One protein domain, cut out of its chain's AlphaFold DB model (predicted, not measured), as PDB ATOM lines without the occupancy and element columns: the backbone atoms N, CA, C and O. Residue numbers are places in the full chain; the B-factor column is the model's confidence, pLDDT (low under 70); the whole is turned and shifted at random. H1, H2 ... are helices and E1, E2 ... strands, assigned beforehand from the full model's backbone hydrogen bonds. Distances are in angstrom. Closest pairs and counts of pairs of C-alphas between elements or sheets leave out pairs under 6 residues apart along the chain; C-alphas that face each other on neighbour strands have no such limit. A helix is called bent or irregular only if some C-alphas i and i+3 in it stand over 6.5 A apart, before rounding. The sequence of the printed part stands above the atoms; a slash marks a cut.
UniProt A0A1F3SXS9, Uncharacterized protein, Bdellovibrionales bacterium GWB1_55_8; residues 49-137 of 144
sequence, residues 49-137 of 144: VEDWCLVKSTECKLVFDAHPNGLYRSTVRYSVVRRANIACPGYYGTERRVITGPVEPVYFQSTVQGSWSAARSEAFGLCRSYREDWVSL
ATOM      1  N   VAL A  49     169.145 172.430 163.762       92.56
ATOM      2  CA  VAL A  49     169.878 173.209 164.770       92.56
ATOM      3  C   VAL A  49     168.876 173.826 165.741       92.56
ATOM      4  O   VAL A  49     168.084 174.676 165.345       92.56
ATOM      5  N   GLU A  50     168.912 173.408 167.008       92.88
ATOM      6  CA  GLU A  50     168.065 173.977 168.066       92.88
ATOM      7  C   GLU A  50     168.684 175.259 168.639       92.88
ATOM      8  O   GLU A  50     167.975 176.224 168.911       92.88
ATOM      9  N   ASP A  51     170.006 175.264 168.821       92.38
ATOM     10  CA  ASP A  51     170.748 176.381 169.403       92.38
ATOM     11  C   ASP A  51     172.209 176.364 168.930       92.38
ATOM     12  O   ASP A  51     172.742 175.320 168.537       92.38
ATOM     13  N   TRP A  52     172.886 177.507 168.980       91.56
ATOM     14  CA  TRP A  52     174.313 177.609 168.701       91.56
ATOM     15  C   TRP A  52     174.966 178.667 169.582       91.56
ATOM     16  O   TRP A  52     174.320 179.590 170.054       91.56
ATOM     17  N   CYS A  53     176.271 178.536 169.795       92.00
ATOM     18  CA  CYS A  53     177.053 179.484 170.566       92.00
ATOM     19  C   CYS A  53     178.492 179.589 170.054       92.00
ATOM     20  O   CYS A  53     179.052 178.654 169.462       92.00
ATOM     21  N   LEU A  54     179.106 180.747 170.280       91.25
ATOM     22  CA  LEU A  54     180.517 180.985 170.028       91.25
ATOM     23  C   LEU A  54     181.337 180.460 171.213       91.25
ATOM     24  O   LEU A  54     181.173 180.894 172.351       91.25
ATOM     25  N   VAL A  55     182.249 179.527 170.939       90.94
ATOM     26  CA  VAL A  55     183.144 178.950 171.954       90.94
ATOM     27  C   VAL A  55     184.371 179.831 172.146       90.94
ATOM     28  O   VAL A  55     184.800 180.083 173.268       90.94
ATOM     29  N   LYS A  56     184.996 180.239 171.037       89.06
ATOM     30  CA  LYS A  56     186.225 181.030 171.057       89.06
ATOM     31  C   LYS A  56     186.416 181.774 169.747       89.06
ATOM     32  O   LYS A  56     186.042 181.285 168.683       89.06
ATOM     33  N   SER A  57     187.089 182.910 169.836       88.31
ATOM     34  CA  SER A  57     187.588 183.680 168.707       88.31
ATOM     35  C   SER A  57     189.059 184.047 168.883       88.31
ATOM     36  O   SER A  57     189.584 184.074 169.999       88.31
ATOM     37  N   THR A  58     189.749 184.306 167.774       89.38
ATOM     38  CA  THR A  58     191.106 184.868 167.781       89.38
ATOM     39  C   THR A  58     191.080 186.373 167.547       89.38
ATOM     40  O   THR A  58     190.049 186.967 167.287       89.38
ATOM     41  N   GLU A  59     192.231 187.028 167.593       90.38
ATOM     42  CA  GLU A  59     192.365 188.371 167.027       90.38
ATOM     43  C   GLU A  59     192.520 188.312 165.502       90.38
ATOM     44  O   GLU A  59     192.833 187.254 164.943       90.38
ATOM     45  N   CYS A  60     192.299 189.449 164.838       91.62
ATOM     46  CA  CYS A  60     192.645 189.636 163.432       91.62
ATOM     47  C   CYS A  60     194.164 189.520 163.274       91.62
ATOM     48  O   CYS A  60     194.913 190.201 163.973       91.62
ATOM     49  N   LYS A  61     194.631 188.666 162.365       93.50
ATOM     50  CA  LYS A  61     196.059 188.455 162.104       93.50
ATOM     51  C   LYS A  61     196.348 188.582 160.624       93.50
ATOM     52  O   LYS A  61     195.652 187.990 159.808       93.50
ATOM     53  N   LEU A  62     197.401 189.307 160.278       91.25
ATOM     54  CA  LEU A  62     197.874 189.346 158.903       91.25
ATOM     55  C   LEU A  62     198.355 187.952 158.481       91.25
ATOM     56  O   LEU A  62     199.114 187.313 159.208       91.25
ATOM     57  N   VAL A  63     197.907 187.499 157.315       89.19
ATOM     58  CA  VAL A  63     198.353 186.247 156.694       89.19
ATOM     59  C   VAL A  63     199.402 186.533 155.639       89.19
ATOM     60  O   VAL A  63     200.439 185.878 155.615       89.19
ATOM     61  N   PHE A  64     199.124 187.503 154.771       85.69
ATOM     62  CA  PHE A  64     199.917 187.734 153.576       85.69
ATOM     63  C   PHE A  64     199.774 189.173 153.077       85.69
ATOM     64  O   PHE A  64     198.701 189.766 153.198       85.69
ATOM     65  N   ASP A  65     200.844 189.699 152.482       87.06
ATOM     66  CA  ASP A  65     200.831 190.917 151.674       87.06
ATOM     67  C   ASP A  65     201.332 190.587 150.264       87.06
ATOM     68  O   ASP A  65     202.460 190.131 150.088       87.06
ATOM     69  N   ALA A  66     200.509 190.866 149.261       84.94
ATOM     70  CA  ALA A  66     200.851 190.773 147.854       84.94
ATOM     71  C   ALA A  66     201.364 192.120 147.337       84.94
ATOM     72  O   ALA A  66     200.859 193.177 147.729       84.94
ATOM     73  N   HIS A  67     202.305 192.070 146.392       85.69
ATOM     74  CA  HIS A  67     202.775 193.248 145.667       85.69
ATOM     75  C   HIS A  67     202.662 193.093 144.135       85.69
ATOM     76  O   HIS A  67     203.679 193.035 143.438       85.69
ATOM     77  N   PRO A  68     201.446 192.952 143.573       73.81
ATOM     78  CA  PRO A  68     201.284 192.835 142.130       73.81
ATOM     79  C   PRO A  68     201.578 194.172 141.430       73.81
ATOM     80  O   PRO A  68     200.876 195.161 141.633       73.81
ATOM     81  N   ASN A  69     202.591 194.192 140.557       80.19
ATOM     82  CA  ASN A  69     202.879 195.296 139.626       80.19
ATOM     83  C   ASN A  69     203.059 196.685 140.276       80.19
ATOM     84  O   ASN A  69     202.612 197.686 139.719       80.19
ATOM     85  N   GLY A  70     203.695 196.774 141.448       80.69
ATOM     86  CA  GLY A  70     203.881 198.060 142.136       80.69
ATOM     87  C   GLY A  70     202.747 198.439 143.093       80.69
ATOM     88  O   GLY A  70     202.865 199.429 143.813       80.69
ATOM     89  N   LEU A  71     201.657 197.668 143.119       88.56
ATOM     90  CA  LEU A  71     200.497 197.892 143.978       88.56
ATOM     91  C   LEU A  71     200.470 196.874 145.114       88.56
ATOM     92  O   LEU A  71     201.119 195.840 145.034       88.56
ATOM     93  N   TYR A  72     199.726 197.159 146.179       88.94
ATOM     94  CA  TYR A  72     199.694 196.339 147.388       88.94
ATOM     95  C   TYR A  72     198.310 195.752 147.633       88.94
ATOM     96  O   TYR A  72     197.299 196.427 147.446       88.94
ATOM     97  N   ARG A  73     198.264 194.511 148.117       90.69
ATOM     98  CA  ARG A  73     197.041 193.861 148.592       90.69
ATOM     99  C   ARG A  73     197.348 193.097 149.870       90.69
ATOM    100  O   ARG A  73     198.328 192.367 149.907       90.69
ATOM    101  N   SER A  74     196.527 193.225 150.900       91.19
ATOM    102  CA  SER A  74     196.749 192.548 152.180       91.19
ATOM    103  C   SER A  74     195.624 191.569 152.472       91.19
ATOM    104  O   SER A  74     194.454 191.862 152.235       91.19
ATOM    105  N   THR A  75     195.981 190.408 153.015       91.94
ATOM    106  CA  THR A  75     195.040 189.399 153.503       91.94
ATOM    107  C   THR A  75     195.197 189.237 155.005       91.94
ATOM    108  O   THR A  75     196.278 188.923 155.508       91.94
ATOM    109  N   VAL A  76     194.099 189.407 155.726       91.38
ATOM    110  CA  VAL A  76     193.985 189.188 157.167       91.38
ATOM    111  C   VAL A  76     193.098 187.972 157.400       91.38
ATOM    112  O   VAL A  76     192.152 187.725 156.659       91.38
ATOM    113  N   ARG A  77     193.398 187.199 158.438       91.81
ATOM    114  CA  ARG A  77     192.599 186.068 158.894       91.81
ATOM    115  C   ARG A  77     192.138 186.288 160.317       91.81
ATOM    116  O   ARG A  77     192.881 186.760 161.177       91.81
ATOM    117  N   TYR A  78     190.926 185.842 160.551       87.25
ATOM    118  CA  TYR A  78     190.301 185.694 161.847       87.25
ATOM    119  C   TYR A  78     189.839 184.244 161.985       87.25
ATOM    120  O   TYR A  78     189.562 183.595 160.981       87.25
ATOM    121  N   SER A  79     189.801 183.694 163.192       88.62
ATOM    122  CA  SER A  79     189.383 182.306 163.391       88.62
ATOM    123  C   SER A  79     188.375 182.194 164.519       88.62
ATOM    124  O   SER A  79     188.551 182.806 165.575       88.62
ATOM    125  N   VAL A  80     187.335 181.391 164.296       89.06
ATOM    126  CA  VAL A  80     186.265 181.132 165.268       89.06
ATOM    127  C   VAL A  80     186.084 179.643 165.507       89.06
ATOM    128  O   VAL A  80     186.404 178.813 164.663       89.06
ATOM    129  N   VAL A  81     185.560 179.315 166.681       89.06
ATOM    130  CA  VAL A  81     185.071 177.979 167.013       89.06
ATOM    131  C   VAL A  81     183.630 178.122 167.463       89.06
ATOM    132  O   VAL A  81     183.338 178.867 168.401       89.06
ATOM    133  N   ARG A  82     182.736 177.390 166.801       90.56
ATOM    134  CA  ARG A  82     181.307 177.351 167.112       90.56
ATOM    135  C   ARG A  82     180.930 176.031 167.764       90.56
ATOM    136  O   ARG A  82     181.558 174.997 167.528       90.56
ATOM    137  N   ARG A  83     179.870 176.053 168.559       91.31
ATOM    138  CA  ARG A  83     179.182 174.865 169.062       91.31
ATOM    139  C   ARG A  83     177.707 174.985 168.707       91.31
ATOM    140  O   ARG A  83     177.147 176.063 168.828       91.31
ATOM    141  N   ALA A  84     177.098 173.887 168.286       92.06
ATOM    142  CA  ALA A  84     175.677 173.799 167.997       92.06
ATOM    143  C   ALA A  84     175.058 172.646 168.788       92.06
ATOM    144  O   ALA A  84     175.646 171.563 168.886       92.06
ATOM    145  N   ASN A  85     173.875 172.890 169.337       92.81
ATOM    146  CA  ASN A  85     172.980 171.865 169.843       92.81
ATOM    147  C   ASN A  85     172.024 171.514 168.706       92.81
ATOM    148  O   ASN A  85     171.358 172.391 168.155       92.81
ATOM    149  N   ILE A  86     171.987 170.242 168.335       94.25
ATOM    150  CA  ILE A  86     171.184 169.768 167.216       94.25
ATOM    151  C   ILE A  86     170.253 168.646 167.646       94.25
ATOM    152  O   ILE A  86     170.594 167.830 168.506       94.25
ATOM    153  N   ALA A  87     169.101 168.586 166.997       95.94
ATOM    154  CA  ALA A  87     168.127 167.518 167.105       95.94
ATOM    155  C   ALA A  87     168.189 166.669 165.832       95.94
ATOM    156  O   ALA A  87     167.964 167.161 164.732       95.94
ATOM    157  N   CYS A  88     168.506 165.388 165.975       94.44
ATOM    158  CA  CYS A  88     168.595 164.439 164.872       94.44
ATOM    159  C   CYS A  88     167.513 163.360 164.996       94.44
ATOM    160  O   CYS A  88     167.171 162.966 166.113       94.44
ATOM    161  N   PRO A  89     167.013 162.799 163.884       93.88
ATOM    162  CA  PRO A  89     166.225 161.577 163.922       93.88
ATOM    163  C   PRO A  89     167.093 160.415 164.427       93.88
ATOM    164  O   PRO A  89     168.197 160.171 163.941       93.88
ATOM    165  N   GLY A  90     166.579 159.701 165.421       90.00
ATOM    166  CA  GLY A  90     167.156 158.498 166.007       90.00
ATOM    167  C   GLY A  90     166.179 157.325 165.927       90.00
ATOM    168  O   GLY A  90     165.006 157.479 165.593       90.00
ATOM    169  N   TYR A  91     166.655 156.126 166.262       86.62
ATOM    170  CA  TYR A  91     165.880 154.887 166.099       86.62
ATOM    171  C   TYR A  91     164.554 154.866 166.892       86.62
ATOM    172  O   TYR A  91     163.587 154.250 166.455       86.62
ATOM    173  N   TYR A  92     164.487 155.568 168.030       89.75
ATOM    174  CA  TYR A  92     163.298 155.645 168.893       89.75
ATOM    175  C   TYR A  92     162.724 157.071 169.036       89.75
ATOM    176  O   TYR A  92     162.049 157.358 170.021       89.75
ATOM    177  N   GLY A  93     162.992 157.982 168.092       91.50
ATOM    178  CA  GLY A  93     162.477 159.359 168.139       91.50
ATOM    179  C   GLY A  93     163.539 160.396 167.792       91.50
ATOM    180  O   GLY A  93     164.274 160.221 166.830       91.50
ATOM    181  N   THR A  94     163.622 161.478 168.566       92.31
ATOM    182  CA  THR A  94     164.612 162.547 168.363       92.31
ATOM    183  C   THR A  94     165.767 162.402 169.346       92.31
ATOM    184  O   THR A  94     165.563 162.328 170.557       92.31
ATOM    185  N   GLU A  95     166.992 162.394 168.834       94.38
ATOM    186  CA  GLU A  95     168.223 162.379 169.616       94.38
ATOM    187  C   GLU A  95     168.884 163.758 169.571       94.38
ATOM    188  O   GLU A  95     169.161 164.289 168.496       94.38
ATOM    189  N   ARG A  96     169.165 164.336 170.743       93.12
ATOM    190  CA  ARG A  96     169.895 165.603 170.844       93.12
ATOM    191  C   ARG A  96     171.389 165.362 170.933       93.12
ATOM    192  O   ARG A  96     171.844 164.530 171.718       93.12
ATOM    193  N   ARG A  97     172.156 166.119 170.156       91.31
ATOM    194  CA  ARG A  97     173.617 166.032 170.100       91.31
ATOM    195  C   ARG A  97     174.233 167.418 170.170       91.31
ATOM    196  O   ARG A  97     173.655 168.395 169.707       91.31
ATOM    197  N   VAL A  98     175.441 167.485 170.718       91.69
ATOM    198  CA  VAL A  98     176.247 168.708 170.736       91.69
ATOM    199  C   VAL A  98     177.403 168.527 169.767       91.69
ATOM    200  O   VAL A  98     178.249 167.655 169.970       91.69
ATOM    201  N   ILE A  99     177.465 169.359 168.733       90.50
ATOM    202  CA  ILE A  99     178.574 169.380 167.779       90.50
ATOM    203  C   ILE A  99     179.421 170.613 168.061       90.50
ATOM    204  O   ILE A  99     178.916 171.729 168.118       90.50
ATOM    205  N   THR A 100     180.726 170.424 168.247       90.75
ATOM    206  CA  THR A 100     181.688 171.534 168.242       90.75
ATOM    207  C   THR A 100     182.407 171.512 166.906       90.75
ATOM    208  O   THR A 100     182.967 170.487 166.521       90.75
ATOM    209  N   GLY A 101     182.323 172.625 166.187       85.31
ATOM    210  CA  GLY A 101     182.923 172.777 164.876       85.31
ATOM    211  C   GLY A 101     184.448 172.832 164.960       85.31
ATOM    212  O   GLY A 101     185.012 173.092 166.030       85.31
ATOM    213  N   PRO A 102     185.129 172.595 163.834       86.25
ATOM    214  CA  PRO A 102     186.556 172.855 163.715       86.25
ATOM    215  C   PRO A 102     186.853 174.359 163.870       86.25
ATOM    216  O   PRO A 102     185.954 175.196 163.947       86.25
ATOM    217  N   VAL A 103     188.139 174.710 163.918       84.69
ATOM    218  CA  VAL A 103     188.555 176.115 163.842       84.69
ATOM    219  C   VAL A 103     188.292 176.611 162.424       84.69
ATOM    220  O   VAL A 103     188.973 176.194 161.491       84.69
ATOM    221  N   GLU A 104     187.329 177.510 162.278       84.31
ATOM    222  CA  GLU A 104     186.910 178.069 160.996       84.31
ATOM    223  C   GLU A 104     187.673 179.370 160.726       84.31
ATOM    224  O   GLU A 104     187.496 180.354 161.457       84.31
ATOM    225  N   PRO A 105     188.555 179.401 159.712       86.25
ATOM    226  CA  PRO A 105     189.220 180.623 159.301       86.25
ATOM    227  C   PRO A 105     188.299 181.470 158.415       86.25
ATOM    228  O   PRO A 105     187.709 180.978 157.460       86.25
ATOM    229  N   VAL A 106     188.235 182.766 158.698       87.12
ATOM    230  CA  VAL A 106     187.589 183.783 157.864       87.12
ATOM    231  C   VAL A 106     188.677 184.708 157.340       87.12
ATOM    232  O   VAL A 106     189.476 185.233 158.123       87.12
ATOM    233  N   TYR A 107     188.727 184.884 156.023       89.25
ATOM    234  CA  TYR A 107     189.728 185.705 155.352       89.25
ATOM    235  C   TYR A 107     189.120 187.030 154.894       89.25
ATOM    236  O   TYR A 107     188.031 187.067 154.330       89.25
ATOM    237  N   PHE A 108     189.859 188.113 155.109       90.56
ATOM    238  CA  PHE A 108     189.516 189.466 154.690       90.56
ATOM    239  C   PHE A 108     190.635 189.986 153.810       90.56
ATOM    240  O   PHE A 108     191.791 190.035 154.234       90.56
ATOM    241  N   GLN A 109     190.295 190.363 152.586       92.25
ATOM    242  CA  GLN A 109     191.251 190.881 151.620       92.25
ATOM    243  C   GLN A 109     190.960 192.352 151.363       92.25
ATOM    244  O   GLN A 109     189.808 192.730 151.160       92.25
ATOM    245  N   SER A 110     192.008 193.170 151.356       92.00
ATOM    246  CA  SER A 110     191.901 194.544 150.882       92.00
ATOM    247  C   SER A 110     191.635 194.573 149.377       92.00
ATOM    248  O   SER A 110     191.921 193.611 148.642       92.00
ATOM    249  N   THR A 111     191.172 195.722 148.900       90.62
ATOM    250  CA  THR A 111     191.314 196.060 147.486       90.62
ATOM    251  C   THR A 111     192.792 196.313 147.150       90.62
ATOM    252  O   THR A 111     193.671 196.287 148.022       90.62
ATOM    253  N   VAL A 112     193.101 196.470 145.862       90.25
ATOM    254  CA  VAL A 112     194.460 196.798 145.420       90.25
ATOM    255  C   VAL A 112     194.721 198.277 145.707       90.25
ATOM    256  O   VAL A 112     194.011 199.145 145.207       90.25
ATOM    257  N   GLN A 113     195.747 198.559 146.504       91.75
ATOM    258  CA  GLN A 113     196.059 199.891 147.011       91.75
ATOM    259  C   GLN A 113     197.410 200.397 146.504       91.75
ATOM    260  O   GLN A 113     198.343 199.631 146.267       91.75
ATOM    261  N   GLY A 114     197.550 201.722 146.420       91.69
ATOM    262  CA  GLY A 114     198.817 202.372 146.061       91.69
ATOM    263  C   GLY A 114     199.881 202.339 147.166       91.69
ATOM    264  O   GLY A 114     201.028 202.697 146.923       91.69
ATOM    265  N   SER A 115     199.530 201.919 148.388       93.69
ATOM    266  CA  SER A 115     200.488 201.759 149.483       93.69
ATOM    267  C   SER A 115     200.176 200.542 150.347       93.69
ATOM    268  O   SER A 115     199.019 200.185 150.570       93.69
ATOM    269  N   TRP A 116     201.232 199.947 150.893       92.19
ATOM    270  CA  TRP A 116     201.148 198.824 151.821       92.19
ATOM    271  C   TRP A 116     200.361 199.153 153.094       92.19
ATOM    272  O   TRP A 116     199.556 198.352 153.557       92.19
ATOM    273  N   SER A 117     200.564 200.356 153.642       94.38
ATOM    274  CA  SER A 117     199.854 200.810 154.843       94.38
ATOM    275  C   SER A 117     198.345 200.897 154.601       94.38
ATOM    276  O   SER A 117     197.561 200.438 155.431       94.38
ATOM    277  N   ALA A 118     197.932 201.410 153.434       92.75
ATOM    278  CA  ALA A 118     196.523 201.474 153.055       92.75
ATOM    279  C   ALA A 118     195.912 200.074 152.894       92.75
ATOM    280  O   ALA A 118     194.873 199.809 153.495       92.75
ATOM    281  N   ALA A 119     196.588 199.164 152.176       92.81
ATOM    282  CA  ALA A 119     196.134 197.780 152.004       92.81
ATOM    283  C   ALA A 119     195.931 197.075 153.353       92.81
ATOM    284  O   ALA A 119     194.870 196.507 153.624       92.81
ATOM    285  N   ARG A 120     196.916 197.172 154.252       94.94
ATOM    286  CA  ARG A 120     196.818 196.573 155.587       94.94
ATOM    287  C   ARG A 120     195.703 197.190 156.415       94.94
ATOM    288  O   ARG A 120     194.926 196.453 157.017       94.94
ATOM    289  N   SER A 121     195.629 198.519 156.462       96.12
ATOM    290  CA  SER A 121     194.619 199.231 157.250       96.12
ATOM    291  C   SER A 121     193.203 198.852 156.816       96.12
ATOM    292  O   SER A 121     192.360 198.569 157.666       96.12
ATOM    293  N   GLU A 122     192.967 198.748 155.506       94.56
ATOM    294  CA  GLU A 122     191.690 198.308 154.944       94.56
ATOM    295  C   GLU A 122     191.365 196.860 155.343       94.56
ATOM    296  O   GLU A 122     190.308 196.614 155.924       94.56
ATOM    297  N   ALA A 123     192.282 195.907 155.131       93.88
ATOM    298  CA  ALA A 123     192.046 194.498 155.472       93.88
ATOM    299  C   ALA A 123     191.785 194.286 156.977       93.88
ATOM    300  O   ALA A 123     190.888 193.535 157.367       93.88
ATOM    301  N   PHE A 124     192.535 194.975 157.845       96.12
ATOM    302  CA  PHE A 124     192.288 194.960 159.290       96.12
ATOM    303  C   PHE A 124     190.999 195.691 159.677       96.12
ATOM    304  O   PHE A 124     190.358 195.303 160.652       96.12
ATOM    305  N   GLY A 125     190.618 196.743 158.951       93.19
ATOM    306  CA  GLY A 125     189.339 197.430 159.113       93.19
ATOM    307  C   GLY A 125     188.165 196.488 158.860       93.19
ATOM    308  O   GLY A 125     187.318 196.332 159.735       93.19
ATOM    309  N   LEU A 126     188.184 195.778 157.728       92.94
ATOM    310  CA  LEU A 126     187.172 194.776 157.375       92.94
ATOM    311  C   LEU A 126     187.063 193.676 158.437       92.94
ATOM    312  O   LEU A 126     185.969 193.363 158.904       92.94
ATOM    313  N   CYS A 127     188.202 193.133 158.871       93.00
ATOM    314  CA  CYS A 127     188.227 192.095 159.897       93.00
ATOM    315  C   CYS A 127     187.660 192.573 161.245       93.00
ATOM    316  O   CYS A 127     186.922 191.840 161.907       93.00
ATOM    317  N   ARG A 128     187.988 193.805 161.662       92.88
ATOM    318  CA  ARG A 128     187.477 194.379 162.915       92.88
ATOM    319  C   ARG A 128     185.982 194.664 162.847       92.88
ATOM    320  O   ARG A 128     185.294 194.262 163.775       92.88
ATOM    321  N   SER A 129     185.491 195.244 161.749       88.75
ATOM    322  CA  SER A 129     184.050 195.460 161.544       88.75
ATOM    323  C   SER A 129     183.291 194.142 161.635       88.75
ATOM    324  O   SER A 129     182.370 194.024 162.426       88.75
ATOM    325  N   TYR A 130     183.752 193.094 160.942       87.25
ATOM    326  CA  TYR A 130     183.123 191.774 161.041       87.25
ATOM    327  C   TYR A 130     183.082 191.248 162.483       87.25
ATOM    328  O   TYR A 130     182.087 190.666 162.917       87.25
ATOM    329  N   ARG A 131     184.161 191.443 163.249       85.31
ATOM    330  CA  ARG A 131     184.200 191.041 164.659       85.31
ATOM    331  C   ARG A 131     183.219 191.854 165.509       85.31
ATOM    332  O   ARG A 131     182.527 191.280 166.343       85.31
ATOM    333  N   GLU A 132     183.166 193.161 165.319       84.81
ATOM    334  CA  GLU A 132     182.265 194.043 166.061       84.81
ATOM    335  C   GLU A 132     180.799 193.785 165.713       84.81
ATOM    336  O   GLU A 132     179.978 193.756 166.619       84.81
ATOM    337  N   ASP A 133     180.479 193.498 164.454       80.88
ATOM    338  CA  ASP A 133     179.097 193.311 164.009       80.88
ATOM    339  C   ASP A 133     178.580 191.898 164.285       80.88
ATOM    340  O   ASP A 133     177.461 191.717 164.753       80.88
ATOM    341  N   TRP A 134     179.375 190.866 163.994       79.62
ATOM    342  CA  TRP A 134     178.888 189.486 164.024       79.62
ATOM    343  C   TRP A 134     179.268 188.746 165.307       79.62
ATOM    344  O   TRP A 134     178.462 188.021 165.883       79.62
ATOM    345  N   VAL A 135     180.510 188.911 165.767       77.06
ATOM    346  CA  VAL A 135     181.055 188.122 166.886       77.06
ATOM    347  C   VAL A 135     180.558 188.670 168.215       77.06
ATOM    348  O   VAL A 135     180.283 187.886 169.115       77.06
ATOM    349  N   SER A 136     180.423 189.991 168.339       77.50
ATOM    350  CA  SER A 136     179.885 190.609 169.557       77.50
ATOM    351  C   SER A 136     178.419 190.234 169.809       77.50
ATOM    352  O   SER A 136     177.995 190.161 170.959       77.50
ATOM    353  N   LEU A 137     177.666 189.966 168.738       82.81
ATOM    354  CA  LEU A 137     176.265 189.555 168.791       82.81
ATOM    355  C   LEU A 137     176.094 188.037 168.925       82.81
ATOM    356  O   LEU A 137     174.974 187.563 169.115       82.81
TER     357      LEU A 137
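This is residues 49 to 137 of the 144 residues of an uncharacterized protein of Bdellovibrionales bacterium GWB1_55_8 (UniProt A0A1F3SXS9). A long, strongly twisted ribbon is built along one bent strand, E3, with E1 then E2 on one side, E4 then E5 on the other, and H1 packed over one face near E2 and E5. The 89 printed residues include five named strands, then one named helix: a branched antiparallel sheet, class mixed. It is a rod of 65 by 24 by 15 A, only just extended, close to loose, with a radius of gyration of the C-alphas of 18.4 A.

E1, residues 49 to 57, is antiparallel to E3, residues 73 to 90; N 53 and O 83 are 2.8 A apart. E2, residues 61 to 66, E3 and E4, residues 93 to 100, form a meander, successive antiparallel neighbours in two hairpins; N 63 to O 75 and N 86 to O 97 are 2.8 A. E5, residues 104 to 109, is antiparallel to E3; N 106 and O 78 are 2.8 A apart. E3 bends by 54 degrees at residue 85. H1, residues 116 to 135, is on the sheet, its height 8.3 A, along E3 at 4 degrees on the local plane; their closest C-alphas, Ser 74 and Ala 119, are 5.3 A apart. In H1 every O i to N i+4 pair is within hydrogen-bond range.

E1 begins at C-alpha 49 (169.878, 173.209, 164.770). E3 measures 49.5 A and H1 27.3 A from first to last C-alpha; H1 ends at C-alpha 135 (181.055, 188.122, 166.886).

The C-alphas farthest apart, Gly 70 and Tyr 92, are 64.5 A apart. The printed part has no cut and no long link, and no printed residue is under 70 in pLDDT.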